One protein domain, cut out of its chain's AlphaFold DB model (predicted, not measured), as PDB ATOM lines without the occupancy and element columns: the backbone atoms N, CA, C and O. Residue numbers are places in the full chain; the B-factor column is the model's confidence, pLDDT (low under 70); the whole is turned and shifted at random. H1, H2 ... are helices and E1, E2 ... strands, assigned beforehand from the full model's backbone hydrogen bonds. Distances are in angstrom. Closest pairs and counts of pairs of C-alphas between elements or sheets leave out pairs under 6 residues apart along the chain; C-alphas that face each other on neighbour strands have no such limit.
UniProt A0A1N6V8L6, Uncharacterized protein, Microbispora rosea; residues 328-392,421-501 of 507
ATOM      1  N   TRP A 328      52.816   6.206 181.963       85.06
ATOM      2  CA  TRP A 328      53.945   6.533 181.123       85.06
ATOM      3  C   TRP A 328      54.034   5.591 179.914       85.06
ATOM      4  O   TRP A 328      54.071   6.074 178.784       85.06
ATOM      5  N   VAL A 329      53.956   4.267 180.121       79.12
ATOM      6  CA  VAL A 329      53.989   3.273 179.028       79.12
ATOM      7  C   VAL A 329      52.814   3.485 178.076       79.12
ATOM      8  O   VAL A 329      52.989   3.475 176.859       79.12
ATOM      9  N   ARG A 330      51.615   3.759 178.607       80.12
ATOM     10  CA  ARG A 330      50.447   4.050 177.769       80.12
ATOM     11  C   ARG A 330      50.682   5.271 176.882       80.12
ATOM     12  O   ARG A 330      50.372   5.220 175.696       80.12
ATOM     13  N   VAL A 331      51.215   6.358 177.432       79.88
ATOM     14  CA  VAL A 331      51.500   7.568 176.648       79.88
ATOM     15  C   VAL A 331      52.610   7.309 175.626       79.88
ATOM     16  O   VAL A 331      52.487   7.760 174.489       79.88
ATOM     17  N   TYR A 332      53.637   6.530 175.975       80.88
ATOM     18  CA  TYR A 332      54.682   6.101 175.043       80.88
ATOM     19  C   TYR A 332      54.110   5.364 173.822       80.88
ATOM     20  O   TYR A 332      54.390   5.736 172.679       80.88
ATOM     21  N   ASP A 333      53.244   4.374 174.050       78.38
ATOM     22  CA  ASP A 333      52.580   3.636 172.972       78.38
ATOM     23  C   ASP A 333      51.731   4.567 172.093       78.38
ATOM     24  O   ASP A 333      51.749   4.464 170.863       78.38
ATOM     25  N   LEU A 334      51.028   5.528 172.708       77.88
ATOM     26  CA  LEU A 334      50.220   6.510 171.983       77.88
ATOM     27  C   LEU A 334      51.064   7.444 171.115       77.88
ATOM     28  O   LEU A 334      50.628   7.772 170.014       77.88
ATOM     29  N   ILE A 335      52.270   7.833 171.544       75.56
ATOM     30  CA  ILE A 335      53.208   8.595 170.700       75.56
ATOM     31  C   ILE A 335      53.538   7.788 169.441       75.56
ATOM     32  O   ILE A 335      53.486   8.324 168.334       75.56
ATOM     33  N   GLY A 336      53.820   6.491 169.595       72.38
ATOM     34  CA  GLY A 336      54.077   5.592 168.471       72.38
ATOM     35  C   GLY A 336      52.881   5.471 167.522       72.38
ATOM     36  O   GLY A 336      53.046   5.517 166.302       72.38
ATOM     37  N   LEU A 337      51.663   5.354 168.051       74.25
ATOM     38  CA  LEU A 337      50.440   5.290 167.244       74.25
ATOM     39  C   LEU A 337      50.141   6.614 166.531       74.25
ATOM     40  O   LEU A 337      49.817   6.602 165.341       74.25
ATOM     41  N   ALA A 338      50.289   7.743 167.227       69.69
ATOM     42  CA  ALA A 338      50.063   9.081 166.688       69.69
ATOM     43  C   ALA A 338      51.059   9.416 165.570       69.69
ATOM     44  O   ALA A 338      50.640   9.847 164.495       69.69
ATOM     45  N   ALA A 339      52.348   9.123 165.770       67.25
ATOM     46  CA  ALA A 339      53.392   9.331 164.764       67.25
ATOM     47  C   ALA A 339      53.150   8.520 163.478       67.25
ATOM     48  O   ALA A 339      53.515   8.955 162.389       67.25
ATOM     49  N   ASN A 340      52.490   7.364 163.591       69.62
ATOM     50  CA  ASN A 340      52.133   6.512 162.457       69.62
ATOM     51  C   ASN A 340      50.729   6.797 161.886       69.62
ATOM     52  O   ASN A 340      50.283   6.075 160.995       69.62
ATOM     53  N   GLY A 341      50.009   7.804 162.400       68.00
ATOM     54  CA  GLY A 341      48.647   8.137 161.964       68.00
ATOM     55  C   GLY A 341      47.610   7.046 162.260       68.00
ATOM     56  O   GLY A 341      46.596   6.959 161.573       68.00
ATOM     57  N   ARG A 342      47.876   6.181 163.245       73.31
ATOM     58  CA  ARG A 342      47.053   5.007 163.586       73.31
ATOM     59  C   ARG A 342      46.198   5.186 164.838       73.31
ATOM     60  O   ARG A 342      45.501   4.251 165.213       73.31
ATOM     61  N   ILE A 343      46.283   6.347 165.479       73.56
ATOM     62  CA  ILE A 343      45.596   6.620 166.737       73.56
ATOM     63  C   ILE A 343      44.092   6.829 166.529       73.56
ATOM     64  O   ILE A 343      43.659   7.483 165.581       73.56
ATOM     65  N   THR A 344      43.292   6.265 167.424       72.44
ATOM     66  CA  THR A 344      41.827   6.298 167.396       72.44
ATOM     67  C   THR A 344      41.270   7.151 168.537       72.44
ATOM     68  O   THR A 344      41.919   7.349 169.562       72.44
ATOM     69  N   ALA A 345      40.032   7.639 168.395       68.19
ATOM     70  CA  ALA A 345      39.358   8.390 169.461       68.19
ATOM     71  C   ALA A 345      39.183   7.564 170.750       68.19
ATOM     72  O   ALA A 345      39.225   8.115 171.847       68.19
ATOM     73  N   GLU A 346      39.032   6.241 170.621       70.06
ATOM     74  CA  GLU A 346      38.969   5.325 171.763       70.06
ATOM     75  C   GLU A 346      40.270   5.342 172.563       70.06
ATOM     76  O   GLU A 346      40.255   5.423 173.788       70.06
ATOM     77  N   GLU A 347      41.405   5.331 171.865       72.69
ATOM     78  CA  GLU A 347      42.719   5.296 172.494       72.69
ATOM     79  C   GLU A 347      43.052   6.580 173.271       72.69
ATOM     80  O   GLU A 347      43.893   6.531 174.172       72.69
ATOM     81  N   LEU A 348      42.371   7.685 172.948       70.62
ATOM     82  CA  LEU A 348      42.530   9.010 173.551       70.62
ATOM     83  C   LEU A 348      41.531   9.312 174.680       70.62
ATOM     84  O   LEU A 348      41.699  10.322 175.357       70.62
ATOM     85  N   ARG A 349      40.500   8.481 174.896       68.25
ATOM     86  CA  ARG A 349      39.352   8.797 175.774       68.25
ATOM     87  C   ARG A 349      39.741   9.178 177.210       68.25
ATOM     88  O   ARG A 349      39.084  10.019 177.809       68.25
ATOM     89  N   GLU A 350      40.791   8.557 177.738       65.62
ATOM     90  CA  GLU A 350      41.233   8.703 179.134       65.62
ATOM     91  C   GLU A 350      42.332   9.762 179.324       65.62
ATOM     92  O   GLU A 350      42.837   9.949 180.435       65.62
ATOM     93  N   LEU A 351      42.736  10.434 178.241       65.25
ATOM     94  CA  LEU A 351      43.691  11.536 178.283       65.25
ATOM     95  C   LEU A 351      42.995  12.867 178.590       65.25
ATOM     96  O   LEU A 351      41.792  13.010 178.351       65.25
ATOM     97  N   PRO A 352      43.743  13.885 179.055       63.03
ATOM     98  CA  PRO A 352      43.228  15.242 179.095       63.03
ATOM     99  C   PRO A 352      42.807  15.646 177.672       63.03
ATOM    100  O   PRO A 352      43.358  15.107 176.710       63.03
ATOM    101  N   PRO A 353      41.857  16.579 177.503       59.06
ATOM    102  CA  PRO A 353      41.348  16.954 176.187       59.06
ATOM    103  C   PRO A 353      42.482  17.326 175.215       59.06
ATOM    104  O   PRO A 353      43.088  18.392 175.328       59.06
ATOM    105  N   VAL A 354      42.764  16.445 174.251       53.94
ATOM    106  CA  VAL A 354      43.791  16.635 173.216       53.94
ATOM    107  C   VAL A 354      43.142  16.655 171.827       53.94
ATOM    108  O   VAL A 354      42.243  15.854 171.566       53.94
ATOM    109  N   PRO A 355      43.559  17.546 170.909       51.59
ATOM    110  CA  PRO A 355      43.032  17.559 169.546       51.59
ATOM    111  C   PRO A 355      43.407  16.270 168.797       51.59
ATOM    112  O   PRO A 355      44.585  16.028 168.544       51.59
ATOM    113  N   SER A 356      42.419  15.456 168.412       53.22
ATOM    114  CA  SER A 356      42.623  14.210 167.650       53.22
ATOM    115  C   SER A 356      42.914  14.435 166.165       53.22
ATOM    116  O   SER A 356      43.506  13.585 165.506       53.22
ATOM    117  N   ASP A 357      42.513  15.592 165.638       52.50
ATOM    118  CA  ASP A 357      42.406  15.831 164.194       52.50
ATOM    119  C   ASP A 357      43.723  16.351 163.578       52.50
ATOM    120  O   ASP A 357      43.821  16.572 162.371       52.50
ATOM    121  N   SER A 358      44.759  16.537 164.406       55.12
ATOM    122  CA  SER A 358      46.104  16.948 163.995       55.12
ATOM    123  C   SER A 358      47.155  16.025 164.615       55.12
ATOM    124  O   SER A 358      47.612  16.249 165.735       55.12
ATOM    125  N   GLY A 359      47.564  14.998 163.863       57.47
ATOM    126  CA  GLY A 359      48.584  14.030 164.291       57.47
ATOM    127  C   GLY A 359      49.874  14.675 164.832       57.47
ATOM    128  O   GLY A 359      50.333  14.273 165.899       57.47
ATOM    129  N   PRO A 360      50.433  15.709 164.179       57.62
ATOM    130  CA  PRO A 360      51.603  16.431 164.682       57.62
ATOM    131  C   PRO A 360      51.409  17.154 166.032       57.62
ATOM    132  O   PRO A 360      52.240  17.005 166.927       57.62
ATOM    133  N   LEU A 361      50.305  17.892 166.225       55.62
ATOM    134  CA  LEU A 361      50.011  18.565 167.501       55.62
ATOM    135  C   LEU A 361      49.717  17.552 168.615       55.62
ATOM    136  O   LEU A 361      50.194  17.706 169.737       55.62
ATOM    137  N   LEU A 362      48.971  16.496 168.290       64.12
ATOM    138  CA  LEU A 362      48.699  15.387 169.194       64.12
ATOM    139  C   LEU A 362      49.997  14.710 169.644       64.12
ATOM    140  O   LEU A 362      50.200  14.502 170.835       64.12
ATOM    141  N   THR A 363      50.910  14.437 168.711       64.31
ATOM    142  CA  THR A 363      52.220  13.847 169.016       64.31
ATOM    143  C   THR A 363      53.035  14.751 169.947       64.31
ATOM    144  O   THR A 363      53.617  14.257 170.909       64.31
ATOM    145  N   ALA A 364      53.043  16.070 169.721       61.09
ATOM    146  CA  ALA A 364      53.739  17.023 170.589       61.09
ATOM    147  C   ALA A 364      53.138  17.087 172.007       61.09
ATOM    148  O   ALA A 364      53.873  17.050 172.992       61.09
ATOM    149  N   LEU A 365      51.807  17.116 172.125       63.47
ATOM    150  CA  LEU A 365      51.109  17.084 173.416       63.47
ATOM    151  C   LEU A 365      51.377  15.782 174.180       63.47
ATOM    152  O   LEU A 365      51.645  15.817 175.379       63.47
ATOM    153  N   LEU A 366      51.358  14.642 173.487       71.44
ATOM    154  CA  LEU A 366      51.696  13.349 174.079       71.44
ATOM    155  C   LEU A 366      53.155  13.311 174.554       71.44
ATOM    156  O   LEU A 366      53.415  12.783 175.629       71.44
ATOM    157  N   ARG A 367      54.095  13.912 173.813       72.12
ATOM    158  CA  ARG A 367      55.505  14.033 174.230       72.12
ATOM    159  C   ARG A 367      55.688  14.903 175.478       72.12
ATOM    160  O   ARG A 367      56.500  14.565 176.335       72.12
ATOM    161  N   GLU A 368      54.931  15.987 175.626       71.50
ATOM    162  CA  GLU A 368      54.985  16.806 176.848       71.50
ATOM    163  C   GLU A 368      54.342  16.084 178.045       71.50
ATOM    164  O   GLU A 368      54.909  16.079 179.139       71.50
ATOM    165  N   LEU A 369      53.220  15.383 177.838       75.81
ATOM    166  CA  LEU A 369      52.622  14.535 178.876       75.81
ATOM    167  C   LEU A 369      53.595  13.433 179.312       75.81
ATOM    168  O   LEU A 369      53.769  13.183 180.502       75.81
ATOM    169  N   PHE A 370      54.264  12.812 178.346       79.56
ATOM    170  CA  PHE A 370      55.298  11.810 178.562       79.56
ATOM    171  C   PHE A 370      56.457  12.344 179.413       79.56
ATOM    172  O   PHE A 370      56.829  11.702 180.393       79.56
ATOM    173  N   ALA A 371      56.973  13.543 179.118       74.44
ATOM    174  CA  ALA A 371      58.040  14.172 179.901       74.44
ATOM    175  C   ALA A 371      57.599  14.520 181.339       74.44
ATOM    176  O   ALA A 371      58.362  14.365 182.301       74.44
ATOM    177  N   GLN A 372      56.349  14.961 181.521       76.94
ATOM    178  CA  GLN A 372      55.788  15.194 182.854       76.94
ATOM    179  C   GLN A 372      55.627  13.887 183.643       76.94
ATOM    180  O   GLN A 372      55.980  13.833 184.823       76.94
ATOM    181  N   LEU A 373      55.162  12.814 183.000       83.06
ATOM    182  CA  LEU A 373      55.071  11.490 183.615       83.06
ATOM    183  C   LEU A 373      56.448  10.910 183.950       83.06
ATOM    184  O   LEU A 373      56.590  10.284 184.994       83.06
ATOM    185  N   GLU A 374      57.473  11.159 183.133       81.25
ATOM    186  CA  GLU A 374      58.855  10.772 183.436       81.25
ATOM    187  C   GLU A 374      59.371  11.483 184.695       81.25
ATOM    188  O   GLU A 374      59.946  10.853 185.585       81.25
ATOM    189  N   THR A 375      59.092  12.785 184.820       78.31
ATOM    190  CA  THR A 375      59.429  13.556 186.028       78.31
ATOM    191  C   THR A 375      58.733  12.977 187.258       78.31
ATOM    192  O   THR A 375      59.371  12.755 188.288       78.31
ATOM    193  N   LEU A 376      57.432  12.688 187.156       82.00
ATOM    194  CA  LEU A 376      56.667  12.089 188.249       82.00
ATOM    195  C   LEU A 376      57.178  10.696 188.612       82.00
ATOM    196  O   LEU A 376      57.297  10.382 189.792       82.00
ATOM    197  N   MET A 377      57.514   9.880 187.615       79.94
ATOM    198  CA  MET A 377      58.088   8.554 187.809       79.94
ATOM    199  C   MET A 377      59.410   8.641 188.574       79.94
ATOM    200  O   MET A 377      59.599   7.892 189.529       79.94
ATOM    201  N   SER A 378      60.291   9.581 188.220       74.88
ATOM    202  CA  SER A 378      61.532   9.820 188.963       74.88
ATOM    203  C   SER A 378      61.262  10.253 190.408       74.88
ATOM    204  O   SER A 378      61.867   9.710 191.329       74.88
ATOM    205  N   VAL A 379      60.308  11.160 190.640       77.44
ATOM    206  CA  VAL A 379      59.925  11.578 192.000       77.44
ATOM    207  C   VAL A 379      59.419  10.398 192.820       77.44
ATOM    208  O   VAL A 379      59.939  10.146 193.902       77.44
ATOM    209  N   VAL A 380      58.450   9.650 192.298       79.12
ATOM    210  CA  VAL A 380      57.821   8.535 193.013       79.12
ATOM    211  C   VAL A 380      58.803   7.381 193.240       79.12
ATOM    212  O   VAL A 380      58.774   6.777 194.308       79.12
ATOM    213  N   ASN A 381      59.694   7.083 192.292       70.69
ATOM    214  CA  ASN A 381      60.622   5.954 192.408       70.69
ATOM    215  C   ASN A 381      61.910   6.277 193.176       70.69
ATOM    216  O   ASN A 381      62.498   5.370 193.758       70.69
ATOM    217  N   THR A 382      62.381   7.527 193.153       66.69
ATOM    218  CA  THR A 382      63.715   7.882 193.671       66.69
ATOM    219  C   THR A 382      63.662   8.791 194.891       66.69
ATOM    220  O   THR A 382      64.495   8.656 195.784       66.69
ATOM    221  N   TYR A 383      62.710   9.721 194.939       69.81
ATOM    222  CA  TYR A 383      62.736  10.818 195.907       69.81
ATOM    223  C   TYR A 383      61.609  10.749 196.940       69.81
ATOM    224  O   TYR A 383      61.702  11.397 197.980       69.81
ATOM    225  N   LEU A 384      60.541   9.995 196.680       78.38
ATOM    226  CA  LEU A 384      59.391   9.899 197.572       78.38
ATOM    227  C   LEU A 384      59.697   9.017 198.787       78.38
ATOM    228  O   LEU A 384      60.081   7.858 198.648       78.38
ATOM    229  N   VAL A 385      59.448   9.554 199.979       81.12
ATOM    230  CA  VAL A 385      59.490   8.813 201.246       81.12
ATOM    231  C   VAL A 385      58.125   8.935 201.911       81.12
ATOM    232  O   VAL A 385      57.696  10.039 202.229       81.12
ATOM    233  N   LEU A 386      57.440   7.815 202.143       82.25
ATOM    234  CA  LEU A 386      56.187   7.797 202.899       82.25
ATOM    235  C   LEU A 386      56.472   7.501 204.373       82.25
ATOM    236  O   LEU A 386      57.274   6.621 204.686       82.25
ATOM    237  N   ARG A 387      55.830   8.239 205.281       85.62
ATOM    238  CA  ARG A 387      55.952   8.050 206.734       85.62
ATOM    239  C   ARG A 387      54.593   8.048 207.406       85.62
ATOM    240  O   ARG A 387      53.687   8.750 206.969       85.62
ATOM    241  N   LEU A 388      54.477   7.290 208.490       82.00
ATOM    242  CA  LEU A 388      53.296   7.311 209.341       82.00
ATOM    243  C   LEU A 388      53.475   8.392 210.407       82.00
ATOM    244  O   LEU A 388      54.531   8.488 211.034       82.00
ATOM    245  N   GLY A 389      52.451   9.218 210.589       81.19
ATOM    246  CA  GLY A 389      52.398  10.204 211.658       81.19
ATOM    247  C   GLY A 389      52.360   9.543 213.042       81.19
ATOM    248  O   GLY A 389      52.077   8.350 213.159       81.19
ATOM    249  N   PRO A 390      52.635  10.308 214.110       78.19
ATOM    250  CA  PRO A 390      52.604   9.778 215.468       78.19
ATOM    251  C   PRO A 390      51.202   9.278 215.834       78.19
ATOM    252  O   PRO A 390      50.198   9.918 215.517       78.19
ATOM    253  N   LYS A 391      51.140   8.146 216.543       75.12
ATOM    254  CA  LYS A 391      49.893   7.605 217.094       75.12
ATOM    255  C   LYS A 391      49.365   8.541 218.189       75.12
ATOM    256  O   LYS A 391      50.134   8.878 219.098       75.12
ATOM    257  N   PRO A 392      48.082   8.945 218.161       63.19
ATOM    258  CA  PRO A 392      47.531   9.772 219.226       63.19
ATOM    259  C   PRO A 392      47.614   9.031 220.568       63.19
ATOM    260  O   PRO A 392      47.063   7.945 220.732       63.19
ATOM    261  N   GLN A 421      46.222  17.666 209.619       68.00
ATOM    262  CA  GLN A 421      45.950  17.447 208.196       68.00
ATOM    263  C   GLN A 421      46.271  15.985 207.824       68.00
ATOM    264  O   GLN A 421      47.255  15.436 208.327       68.00
ATOM    265  N   PRO A 422      45.461  15.339 206.961       79.00
ATOM    266  CA  PRO A 422      45.633  13.926 206.609       79.00
ATOM    267  C   PRO A 422      47.001  13.634 205.975       79.00
ATOM    268  O   PRO A 422      47.529  12.532 206.125       79.00
ATOM    269  N   LEU A 423      47.585  14.637 205.316       84.12
ATOM    270  CA  LEU A 423      48.901  14.599 204.700       84.12
ATOM    271  C   LEU A 423      49.717  15.827 205.110       84.12
ATOM    272  O   LEU A 423      49.213  16.948 205.097       84.12
ATOM    273  N   THR A 424      51.001  15.632 205.404       84.38
ATOM    274  CA  THR A 424      51.983  16.722 205.481       84.38
ATOM    275  C   THR A 424      53.171  16.428 204.574       84.38
ATOM    276  O   THR A 424      53.555  15.277 204.379       84.38
ATOM    277  N   PHE A 425      53.746  17.478 203.984       83.56
ATOM    278  CA  PHE A 425      54.807  17.366 202.985       83.56
ATOM    279  C   PHE A 425      56.043  18.146 203.410       83.56
ATOM    280  O   PHE A 425      55.957  19.334 203.721       83.56
ATOM    281  N   GLU A 426      57.196  17.498 203.306       80.44
ATOM    282  CA  GLU A 426      58.510  18.108 203.476       80.44
ATOM    283  C   GLU A 426      59.365  17.793 202.249       80.44
ATOM    284  O   GLU A 426      59.739  16.644 202.007       80.44
ATOM    285  N   THR A 427      59.672  18.814 201.451       73.88
ATOM    286  CA  THR A 427      60.503  18.665 200.251       73.88
ATOM    287  C   THR A 427      61.895  19.225 200.506       73.88
ATOM    288  O   THR A 427      62.058  20.397 200.841       73.88
ATOM    289  N   THR A 428      62.904  18.389 200.304       70.25
ATOM    290  CA  THR A 428      64.323  18.748 200.266       70.25
ATOM    291  C   THR A 428      64.848  18.613 198.828       70.25
ATOM    292  O   THR A 428      64.144  18.092 197.959       70.25
ATOM    293  N   PRO A 429      66.092  19.037 198.532       62.38
ATOM    294  CA  PRO A 429      66.689  18.831 197.210       62.38
ATOM    295  C   PRO A 429      66.812  17.358 196.787       62.38
ATOM    296  O   PRO A 429      66.965  17.082 195.601       62.38
ATOM    297  N   THR A 430      66.779  16.420 197.738       64.69
ATOM    298  CA  THR A 430      67.033  14.990 197.505       64.69
ATOM    299  C   THR A 430      65.880  14.082 197.917       64.69
ATOM    300  O   THR A 430      65.979  12.877 197.715       64.69
ATOM    301  N   ALA A 431      64.802  14.610 198.502       68.75
ATOM    302  CA  ALA A 431      63.651  13.812 198.903       68.75
ATOM    303  C   ALA A 431      62.372  14.651 198.987       68.75
ATOM    304  O   ALA A 431      62.394  15.826 199.338       68.75
ATOM    305  N   THR A 432      61.233  14.024 198.726       76.38
ATOM    306  CA  THR A 432      59.912  14.520 199.115       76.38
ATOM    307  C   THR A 432      59.342  13.546 200.130       76.38
ATOM    308  O   THR A 432      58.978  12.425 199.784       76.38
ATOM    309  N   THR A 433      59.298  13.959 201.392       82.06
ATOM    310  CA  THR A 433      58.705  13.166 202.468       82.06
ATOM    311  C   THR A 433      57.234  13.520 202.596       82.06
ATOM    312  O   THR A 433      56.888  14.695 202.714       82.06
ATOM    313  N   VAL A 434      56.376  12.504 202.585       85.56
ATOM    314  CA  VAL A 434      54.941  12.632 202.823       85.56
ATOM    315  C   VAL A 434      54.608  11.888 204.104       85.56
ATOM    316  O   VAL A 434      54.759  10.667 204.173       85.56
ATOM    317  N   THR A 435      54.164  12.620 205.119       87.19
ATOM    318  CA  THR A 435      53.682  12.021 206.362       87.19
ATOM    319  C   THR A 435      52.170  11.872 206.284       87.19
ATOM    320  O   THR A 435      51.445  12.852 206.131       87.19
ATOM    321  N   VAL A 436      51.707  10.632 206.376       83.94
ATOM    322  CA  VAL A 436      50.300  10.229 206.399       83.94
ATOM    323  C   VAL A 436      49.861  10.175 207.857       83.94
ATOM    324  O   VAL A 436      50.499   9.481 208.650       83.94
ATOM    325  N   SER A 437      48.813  10.904 208.246       83.25
ATOM    326  CA  SER A 437      48.376  10.901 209.650       83.25
ATOM    327  C   SER A 437      47.958   9.494 210.099       83.25
ATOM    328  O   SER A 437      47.391   8.729 209.317       83.25
ATOM    329  N   PHE A 438      48.259   9.136 211.355       80.12
ATOM    330  CA  PHE A 438      47.984   7.793 211.880       80.12
ATOM    331  C   PHE A 438      46.497   7.439 211.770       80.12
ATOM    332  O   PHE A 438      46.146   6.380 211.252       80.12
ATOM    333  N   ASP A 439      45.629   8.356 212.199       77.62
ATOM    334  CA  ASP A 439      44.177   8.163 212.181       77.62
ATOM    335  C   ASP A 439      43.681   7.912 210.757       77.62
ATOM    336  O   ASP A 439      42.980   6.934 210.492       77.62
ATOM    337  N   TRP A 440      44.145   8.721 209.804       75.19
ATOM    338  CA  TRP A 440      43.741   8.587 208.413       75.19
ATOM    339  C   TRP A 440      44.285   7.315 207.756       75.19
ATOM    340  O   TRP A 440      43.558   6.651 207.016       75.19
ATOM    341  N   ALA A 441      45.522   6.921 208.069       77.31
ATOM    342  CA  ALA A 441      46.079   5.647 207.627       77.31
ATOM    343  C   ALA A 441      45.298   4.448 208.190       77.31
ATOM    344  O   ALA A 441      45.110   3.459 207.486       77.31
ATOM    345  N   SER A 442      44.839   4.538 209.444       72.56
ATOM    346  CA  SER A 442      44.120   3.460 210.138       72.56
ATOM    347  C   SER A 442      42.683   3.267 209.646       72.56
ATOM    348  O   SER A 442      42.140   2.157 209.664       72.56
ATOM    349  N   GLU A 443      42.057   4.340 209.162       73.69
ATOM    350  CA  GLU A 443      40.689   4.311 208.652       73.69
ATOM    351  C   GLU A 443      40.625   4.106 207.133       73.69
ATOM    352  O   GLU A 443      39.677   3.478 206.640       73.69
ATOM    353  N   GLY A 444      41.625   4.612 206.405       71.38
ATOM    354  CA  GLY A 444      41.713   4.608 204.951       71.38
ATOM    355  C   GLY A 444      42.233   3.302 204.351       71.38
ATOM    356  O   GLY A 444      43.015   2.564 204.940       71.38
ATOM    357  N   THR A 445      41.810   3.008 203.122       74.88
ATOM    358  CA  THR A 445      42.421   1.936 202.315       74.88
ATOM    359  C   THR A 445      43.717   2.434 201.664       74.88
ATOM    360  O   THR A 445      43.733   3.599 201.244       74.88
ATOM    361  N   PRO A 446      44.730   1.576 201.432       75.88
ATOM    362  CA  PRO A 446      45.949   1.950 200.707       75.88
ATOM    363  C   PRO A 446      45.686   2.631 199.356       75.88
ATOM    364  O   PRO A 446      46.355   3.590 198.990       75.88
ATOM    365  N   ASP A 447      44.653   2.203 198.630       75.94
ATOM    366  CA  ASP A 447      44.269   2.817 197.359       75.94
ATOM    367  C   ASP A 447      43.767   4.267 197.490       75.94
ATOM    368  O   ASP A 447      44.144   5.141 196.705       75.94
ATOM    369  N   ALA A 448      42.915   4.541 198.478       77.44
ATOM    370  CA  ALA A 448      42.434   5.894 198.754       77.44
ATOM    371  C   ALA A 448      43.585   6.819 199.176       77.44
ATOM    372  O   ALA A 448      43.665   7.956 198.714       77.44
ATOM    373  N   ILE A 449      44.506   6.311 200.000       80.19
ATOM    374  CA  ILE A 449      45.692   7.055 200.429       80.19
ATOM    375  C   ILE A 449      46.595   7.337 199.219       80.19
ATOM    376  O   ILE A 449      46.941   8.490 198.981       80.19
ATOM    377  N   ALA A 450      46.885   6.330 198.386       80.81
ATOM    378  CA  ALA A 450      47.691   6.479 197.170       80.81
ATOM    379  C   ALA A 450      47.122   7.517 196.198       80.81
ATOM    380  O   ALA A 450      47.874   8.316 195.646       80.81
ATOM    381  N   ARG A 451      45.798   7.537 195.994       80.25
ATOM    382  CA  ARG A 451      45.141   8.534 195.131       80.25
ATOM    383  C   ARG A 451      45.322   9.956 195.651       80.25
ATOM    384  O   ARG A 451      45.679  10.837 194.874       80.25
ATOM    385  N   ASN A 452      45.107  10.164 196.945       83.44
ATOM    386  CA  ASN A 452      45.202  11.488 197.556       83.44
ATOM    387  C   ASN A 452      46.652  11.982 197.637       83.44
ATOM    388  O   ASN A 452      46.923  13.117 197.252       83.44
ATOM    389  N   VAL A 453      47.595  11.111 198.022       84.19
ATOM    390  CA  VAL A 453      49.031  11.427 197.977       84.19
ATOM    391  C   VAL A 453      49.441  11.811 196.561       84.19
ATOM    392  O   VAL A 453      50.139  12.801 196.387       84.19
ATOM    393  N   LEU A 454      49.002  11.066 195.542       83.75
ATOM    394  CA  LEU A 454      49.336  11.364 194.153       83.75
ATOM    395  C   LEU A 454      48.797  12.730 193.706       83.75
ATOM    396  O   LEU A 454      49.552  13.491 193.108       83.75
ATOM    397  N   PHE A 455      47.536  13.055 194.006       82.19
ATOM    398  CA  PHE A 455      46.963  14.366 193.677       82.19
ATOM    399  C   PHE A 455      47.788  15.503 194.286       82.19
ATOM    400  O   PHE A 455      48.311  16.343 193.553       82.19
ATOM    401  N   GLU A 456      48.006  15.473 195.600       83.06
ATOM    402  CA  GLU A 456      48.761  16.528 196.281       83.06
ATOM    403  C   GLU A 456      50.239  16.574 195.859       83.06
ATOM    404  O   GLU A 456      50.816  17.656 195.715       83.06
ATOM    405  N   LEU A 457      50.860  15.416 195.608       81.88
ATOM    406  CA  LEU A 457      52.239  15.332 195.132       81.88
ATOM    407  C   LEU A 457      52.384  15.969 193.749       81.88
ATOM    408  O   LEU A 457      53.305  16.755 193.536       81.88
ATOM    409  N   THR A 458      51.490  15.651 192.810       78.12
ATOM    410  CA  THR A 458      51.544  16.222 191.457       78.12
ATOM    411  C   THR A 458      51.355  17.734 191.476       78.12
ATOM    412  O   THR A 458      52.144  18.451 190.858       78.12
ATOM    413  N   ASP A 459      50.399  18.249 192.248       76.06
ATOM    414  CA  ASP A 459      50.199  19.692 192.368       76.06
ATOM    415  C   ASP A 459      51.446  20.388 192.921       76.06
ATOM    416  O   ASP A 459      51.838  21.427 192.395       76.06
ATOM    417  N   ARG A 460      52.147  19.783 193.889       73.88
ATOM    418  CA  ARG A 460      53.413  20.310 194.431       73.88
ATOM    419  C   ARG A 460      54.580  20.239 193.454       73.88
ATOM    420  O   ARG A 460      55.345  21.198 193.366       73.88
ATOM    421  N   VAL A 461      54.729  19.140 192.709       70.75
ATOM    422  CA  VAL A 461      55.806  18.982 191.711       70.75
ATOM    423  C   VAL A 461      55.745  20.094 190.663       70.75
ATOM    424  O   VAL A 461      56.795  20.568 190.216       70.75
ATOM    425  N   TRP A 462      54.538  20.538 190.305       68.19
ATOM    426  CA  TRP A 462      54.319  21.576 189.299       68.19
ATOM    427  C   TRP A 462      53.839  22.921 189.858       68.19
ATOM    428  O   TRP A 462      53.590  23.846 189.084       68.19
ATOM    429  N   GLN A 463      53.800  23.096 191.181       61.53
ATOM    430  CA  GLN A 463      53.441  24.367 191.806       61.53
ATOM    431  C   GLN A 463      54.465  25.444 191.425       61.53
ATOM    432  O   GLN A 463      55.652  25.340 191.732       61.53
ATOM    433  N   GLY A 464      54.014  26.484 190.719       48.03
ATOM    434  CA  GLY A 464      54.874  27.588 190.278       48.03
ATOM    435  C   GLY A 464      55.868  27.234 189.163       48.03
ATOM    436  O   GLY A 464      56.691  28.074 188.802       48.03
ATOM    437  N   ARG A 465      55.800  26.023 188.592       52.44
ATOM    438  CA  ARG A 465      56.588  25.623 187.417       52.44
ATOM    439  C   ARG A 465      55.741  25.737 186.152       52.44
ATOM    440  O   ARG A 465      54.532  25.534 186.188       52.44
ATOM    441  N   ARG A 466      56.371  26.040 185.013       52.84
ATOM    442  CA  ARG A 466      55.684  25.982 183.714       52.84
ATOM    443  C   ARG A 466      55.522  24.518 183.303       52.84
ATOM    444  O   ARG A 466      56.518  23.824 183.117       52.84
ATOM    445  N   ALA A 467      54.278  24.068 183.194       57.22
ATOM    446  CA  ALA A 467      53.897  22.713 182.810       57.22
ATOM    447  C   ALA A 467      52.756  22.773 181.788       57.22
ATOM    448  O   ALA A 467      51.894  23.651 181.883       57.22
ATOM    449  N   VAL A 468      52.756  21.859 180.812       59.38
ATOM    450  CA  VAL A 468      51.720  21.821 179.766       59.38
ATOM    451  C   VAL A 468      50.402  21.298 180.337       59.38
ATOM    452  O   VAL A 468      49.345  21.881 180.104       59.38
ATOM    453  N   PHE A 469      50.483  20.254 181.157       65.06
ATOM    454  CA  PHE A 469      49.379  19.689 181.923       65.06
ATOM    455  C   PHE A 469      49.520  20.081 183.397       65.06
ATOM    456  O   PHE A 469      50.620  20.069 183.953       65.06
ATOM    457  N   SER A 470      48.414  20.444 184.044       70.12
ATOM    458  CA  SER A 470      48.375  20.675 185.491       70.12
ATOM    459  C   SER A 470      48.653  19.383 186.267       70.12
ATOM    460  O   SER A 470      48.463  18.286 185.740       70.12
ATOM    461  N   GLY A 471      49.063  19.509 187.534       70.81
ATOM    462  CA  GLY A 471      49.237  18.360 188.427       70.81
ATOM    463  C   GLY A 471      47.971  17.508 188.486       70.81
ATOM    464  O   GLY A 471      48.018  16.321 188.175       70.81
ATOM    465  N   SER A 472      46.824  18.151 188.713       74.12
ATOM    466  CA  SER A 472      45.514  17.501 188.637       74.12
ATOM    467  C   SER A 472      45.258  16.743 187.324       74.12
ATOM    468  O   SER A 472      44.803  15.605 187.385       74.12
ATOM    469  N   GLU A 473      45.567  17.298 186.145       73.31
ATOM    470  CA  GLU A 473      45.381  16.611 184.855       73.31
ATOM    471  C   GLU A 473      46.284  15.371 184.756       73.31
ATOM    472  O   GLU A 473      45.823  14.306 184.347       73.31
ATOM    473  N   VAL A 474      47.541  15.467 185.201       77.62
ATOM    474  CA  VAL A 474      48.475  14.328 185.235       77.62
ATOM    475  C   VAL A 474      48.014  13.258 186.230       77.62
ATOM    476  O   VAL A 474      48.012  12.072 185.900       77.62
ATOM    477  N   ALA A 475      47.577  13.645 187.430       79.44
ATOM    478  CA  ALA A 475      47.042  12.716 188.423       79.44
ATOM    479  C   ALA A 475      45.777  12.013 187.921       79.44
ATOM    480  O   ALA A 475      45.648  10.804 188.111       79.44
ATOM    481  N   HIS A 476      44.889  12.731 187.224       75.69
ATOM    482  CA  HIS A 476      43.731  12.124 186.572       75.69
ATOM    483  C   HIS A 476      44.161  11.095 185.531       75.69
ATOM    484  O   HIS A 476      43.612  10.008 185.566       75.69
ATOM    485  N   VAL A 477      45.168  11.362 184.689       78.81
ATOM    486  CA  VAL A 477      45.687  10.366 183.727       78.81
ATOM    487  C   VAL A 477      46.210   9.114 184.425       78.81
ATOM    488  O   VAL A 477      45.922   7.991 184.024       78.81
ATOM    489  N   VAL A 478      46.980   9.288 185.496       81.75
ATOM    490  CA  VAL A 478      47.546   8.169 186.261       81.75
ATOM    491  C   VAL A 478      46.449   7.352 186.965       81.75
ATOM    492  O   VAL A 478      46.596   6.144 187.159       81.75
ATOM    493  N   GLN A 479      45.334   7.983 187.338       75.50
ATOM    494  CA  GLN A 479      44.174   7.317 187.940       75.50
ATOM    495  C   GLN A 479      43.184   6.757 186.912       75.50
ATOM    496  O   GLN A 479      42.514   5.765 187.200       75.50
ATOM    497  N   SER A 480      43.102   7.371 185.731       68.44
ATOM    498  CA  SER A 480      42.208   7.013 184.626       68.44
ATOM    499  C   SER A 480      42.717   5.835 183.824       68.44
ATOM    500  O   SER A 480      42.018   5.377 182.924       68.44
ATOM    501  N   ILE A 481      43.898   5.300 184.155       63.94
ATOM    502  CA  ILE A 481      44.345   4.028 183.604       63.94
ATOM    503  C   ILE A 481      43.406   2.930 184.114       63.94
ATOM    504  O   ILE A 481      43.674   2.184 185.055       63.94
ATOM    505  N   GLN A 482      42.261   2.825 183.451       52.06
ATOM    506  CA  GLN A 482      41.531   1.602 183.274       52.06
ATOM    507  C   GLN A 482      42.272   0.855 182.187       52.06
ATOM    508  O   GLN A 482      42.249   1.145 180.995       52.06
ATOM    509  N   LEU A 483      43.072  -0.049 182.708       48.09
ATOM    510  CA  LEU A 483      44.198  -0.640 182.047       48.09
ATOM    511  C   LEU A 483      43.722  -1.561 180.939       48.09
ATOM    512  O   LEU A 483      42.940  -2.475 181.196       48.09
ATOM    513  N   THR A 484      44.279  -1.313 179.754       48.22
ATOM    514  CA  THR A 484      44.293  -2.157 178.557       48.22
ATOM    515  C   THR A 484      42.943  -2.459 177.882       48.22
ATOM    516  O   THR A 484      41.879  -2.575 178.498       48.22
ATOM    517  N   ASP A 485      43.024  -2.688 176.573       46.91
ATOM    518  CA  ASP A 485      41.926  -3.177 175.736       46.91
ATOM    519  C   ASP A 485      41.655  -4.677 175.938       46.91
ATOM    520  O   ASP A 485      40.738  -5.228 175.336       46.91
ATOM    521  N   ARG A 486      42.439  -5.369 176.780       56.84
ATOM    522  CA  ARG A 486      42.254  -6.793 177.098       56.84
ATOM    523  C   ARG A 486      41.326  -6.961 178.314       56.84
ATOM    524  O   ARG A 486      41.786  -6.761 179.442       56.84
ATOM    525  N   PRO A 487      40.066  -7.415 178.146       65.56
ATOM    526  CA  PRO A 487      39.100  -7.506 179.249       65.56
ATOM    527  C   PRO A 487      39.571  -8.389 180.410       65.56
ATOM    528  O   PRO A 487      39.340  -8.063 181.571       65.56
ATOM    529  N   ALA A 488      40.291  -9.473 180.105       66.25
ATOM    530  CA  ALA A 488      40.855 -10.368 181.113       66.25
ATOM    531  C   ALA A 488      41.882  -9.661 182.012       66.25
ATOM    532  O   ALA A 488      41.866  -9.826 183.228       66.25
ATOM    533  N   LEU A 489      42.747  -8.824 181.433       64.62
ATOM    534  CA  LEU A 489      43.738  -8.069 182.195       64.62
ATOM    535  C   LEU A 489      43.093  -6.927 182.989       64.62
ATOM    536  O   LEU A 489      43.498  -6.673 184.119       64.62
ATOM    537  N   ARG A 490      42.024  -6.314 182.468       68.31
ATOM    538  CA  ARG A 490      41.207  -5.361 183.233       68.31
ATOM    539  C   ARG A 490      40.585  -6.007 184.473       68.31
ATOM    540  O   ARG A 490      40.629  -5.413 185.548       68.31
ATOM    541  N   ALA A 491      40.041  -7.218 184.341       72.62
ATOM    542  CA  ALA A 491      39.510  -7.976 185.472       72.62
ATOM    543  C   ALA A 491      40.609  -8.289 186.501       72.62
ATOM    544  O   ALA A 491      40.457  -7.954 187.670       72.62
ATOM    545  N   MET A 492      41.762  -8.800 186.055       71.56
ATOM    546  CA  MET A 492      42.897  -9.084 186.942       71.56
ATOM    547  C   MET A 492      43.434  -7.835 187.656       71.56
ATOM    548  O   MET A 492      43.823  -7.909 188.817       71.56
ATOM    549  N   LEU A 493      43.451  -6.673 186.994       67.88
ATOM    550  CA  LEU A 493      43.888  -5.413 187.608       67.88
ATOM    551  C   LEU A 493      42.876  -4.891 188.622       67.88
ATOM    552  O   LEU A 493      43.266  -4.388 189.675       67.88
ATOM    553  N   LYS A 494      41.581  -5.065 188.354       71.62
ATOM    554  CA  LYS A 494      40.537  -4.795 189.342       71.62
ATOM    555  C   LYS A 494      40.701  -5.693 190.571       71.62
ATOM    556  O   LYS A 494      40.644  -5.190 191.689       71.62
ATOM    557  N   ASP A 495      40.966  -6.981 190.364       70.69
ATOM    558  CA  ASP A 495      41.191  -7.946 191.444       70.69
ATOM    559  C   ASP A 495      42.459  -7.618 192.246       70.69
ATOM    560  O   ASP A 495      42.446  -7.678 193.475       70.69
ATOM    561  N   TYR A 496      43.532  -7.196 191.571       70.75
ATOM    562  CA  TYR A 496      44.761  -6.717 192.202       70.75
ATOM    563  C   TYR A 496      44.491  -5.533 193.132       70.75
ATOM    564  O   TYR A 496      44.762  -5.614 194.331       70.75
ATOM    565  N   TYR A 497      43.906  -4.452 192.612       69.12
ATOM    566  CA  TYR A 497      43.628  -3.264 193.418       69.12
ATOM    567  C   TYR A 497      42.651  -3.566 194.557       69.12
ATOM    568  O   TYR A 497      42.837  -3.069 195.666       69.12
ATOM    569  N   ALA A 498      41.661  -4.434 194.330       67.75
ATOM    570  CA  ALA A 498      40.767  -4.903 195.383       67.75
ATOM    571  C   ALA A 498      41.509  -5.707 196.467       67.75
ATOM    572  O   ALA A 498      41.230  -5.524 197.652       67.75
ATOM    573  N   SER A 499      42.477  -6.554 196.094       63.88
ATOM    574  CA  SER A 499      43.285  -7.315 197.058       63.88
ATOM    575  C   SER A 499      44.161  -6.423 197.942       63.88
ATOM    576  O   SER A 499      44.276  -6.698 199.132       63.88
ATOM    577  N   LEU A 500      44.679  -5.318 197.393       62.28
ATOM    578  CA  LEU A 500      45.464  -4.316 198.126       62.28
ATOM    579  C   LEU A 500      44.608  -3.298 198.896       62.28
ATOM    580  O   LEU A 500      45.126  -2.510 199.675       62.28
ATOM    581  N   SER A 501      43.291  -3.289 198.684       59.78
ATOM    582  CA  SER A 501      42.367  -2.369 199.364       59.78
ATOM    583  C   SER A 501      41.828  -2.928 200.686       59.78
ATOM    584  O   SER A 501      40.934  -2.335 201.291       59.78
TER     585      SER A 501
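Overview. This is residues 328 to 392 and 421 to 501 of the 507 residues of an uncharacterized protein of Microbispora rosea (UniProt A0A1N6V8L6). At one end of the domain a small sheet of three strands is covered on one face by helix H5, and the long helix H3 runs from the edge strand E1 of this sheet to the far end, where H1 packs beside it in the opposite direction. H6 folds back along H5 as a helical hairpin in the middle, running across the direction of H3, while H7 is set off to one side of the body and H4 sits at the sheet's end. The printed part has 146 residues with seven named helices and three named strands, in the order H1 H2 H3 E1 E2 E3 H4 H5 H6 H7; the sheet has the order E1, E3, E2 and is mixed, and the class is mostly helix. The whole is only just compact, close to loose, with a radius of gyration of the C-alphas of 17.2 A and spans of 57 by 39 by 22 A.

Arrangement. In the sheet the inner strand is E3, residues 432 to 436, and the edge strands are E1, residues 384 to 388, and E2, residues 423 to 427. E1 and E3 are parallel at 25 degrees, with N 385 and O 432 within hydrogen-bond range at 2.9 A and N 434 and O 385 at 2.8 A. E2 and E3 form a hairpin, antiparallel at 163 degrees, with N 424 and O 435 at 2.9 A and N 433 and O 426 at 2.8 A. H5, residues 446 to 462, is on one face of the sheet, two layers, one of strands and one of helix. Its height over the sheet is 9.6 A, and it lies over E3 and E2, slantwise to the strands at 36 degrees to E3 on the local plane. H3, residues 359 to 383, only grazes the sheet with its residues 376 to 383, and H4, residues 438 to 443, only grazes it with residues 438 to 442. H5 and H6, residues 471 to 480, touch as a helical hairpin, opposite ways at a shallow tilt of 33 degrees, only just short of steep; their closest C-alphas, those of Asp 459 and Gly 471, are 4.3 A apart. H6 only just touches residues 369 to 373 of H3, with 3 pairs of C-alphas within 8 A, about perpendicular at 88 degrees; the closest C-alphas are those of Leu 373 and Val 474, 7.4 A apart. H3 and H1, residues 328 to 339, touch at a shallow tilt of 17 degrees, opposite ways, closest at the C-alphas of Ile 335 and Thr 363, 5.6 A. H2, residues 345 to 348, is close to H1 but not clearly touching, the closest C-alphas being those of Leu 334 and Glu 347, 7.6 A apart. H7, residues 487 to 500, and H5 only just touch, and only at their ends, with 3 pairs of C-alphas within 8 A, closest at Pro 446 and Leu 500, 6.8 A. H7 and H3 are apart. In H1, H3, H4, H5, H6 and H7 every O i to N i+4 pair is within hydrogen-bond range; H2 is too short for such a pair.

Along the chain. H1 begins at C-alpha 328, at (53.945, 6.533, 181.123), and is 16.6 A long; H2 has 4 residues. H3 measures 34.8 A and ends at C-alpha 383, at (62.736, 10.818, 195.907). E1 is 13.5 A long, E2 13.1 A and E3 12.8 A. H4 has 6 residues, H5 measures 24.2 A and H6 13.9 A. H7 measures 20.2 A and ends at C-alpha 500, at (45.464, -4.316, 198.126).

Size, cuts and confidence. The C-alphas farthest apart are those of Gly 341 and Pro 392, 57.3 A. Residues 393 to 420 are not printed, and C-alphas 392 and 421 are 13.5 A apart across this cut, which lies in the link from E1 to E2. Of the links that are printed whole, none is long. The mean pLDDT of the printed part is 71.6; 54 residues are under 70, among them 349 to 365, 462 to 469 and 480 to 490.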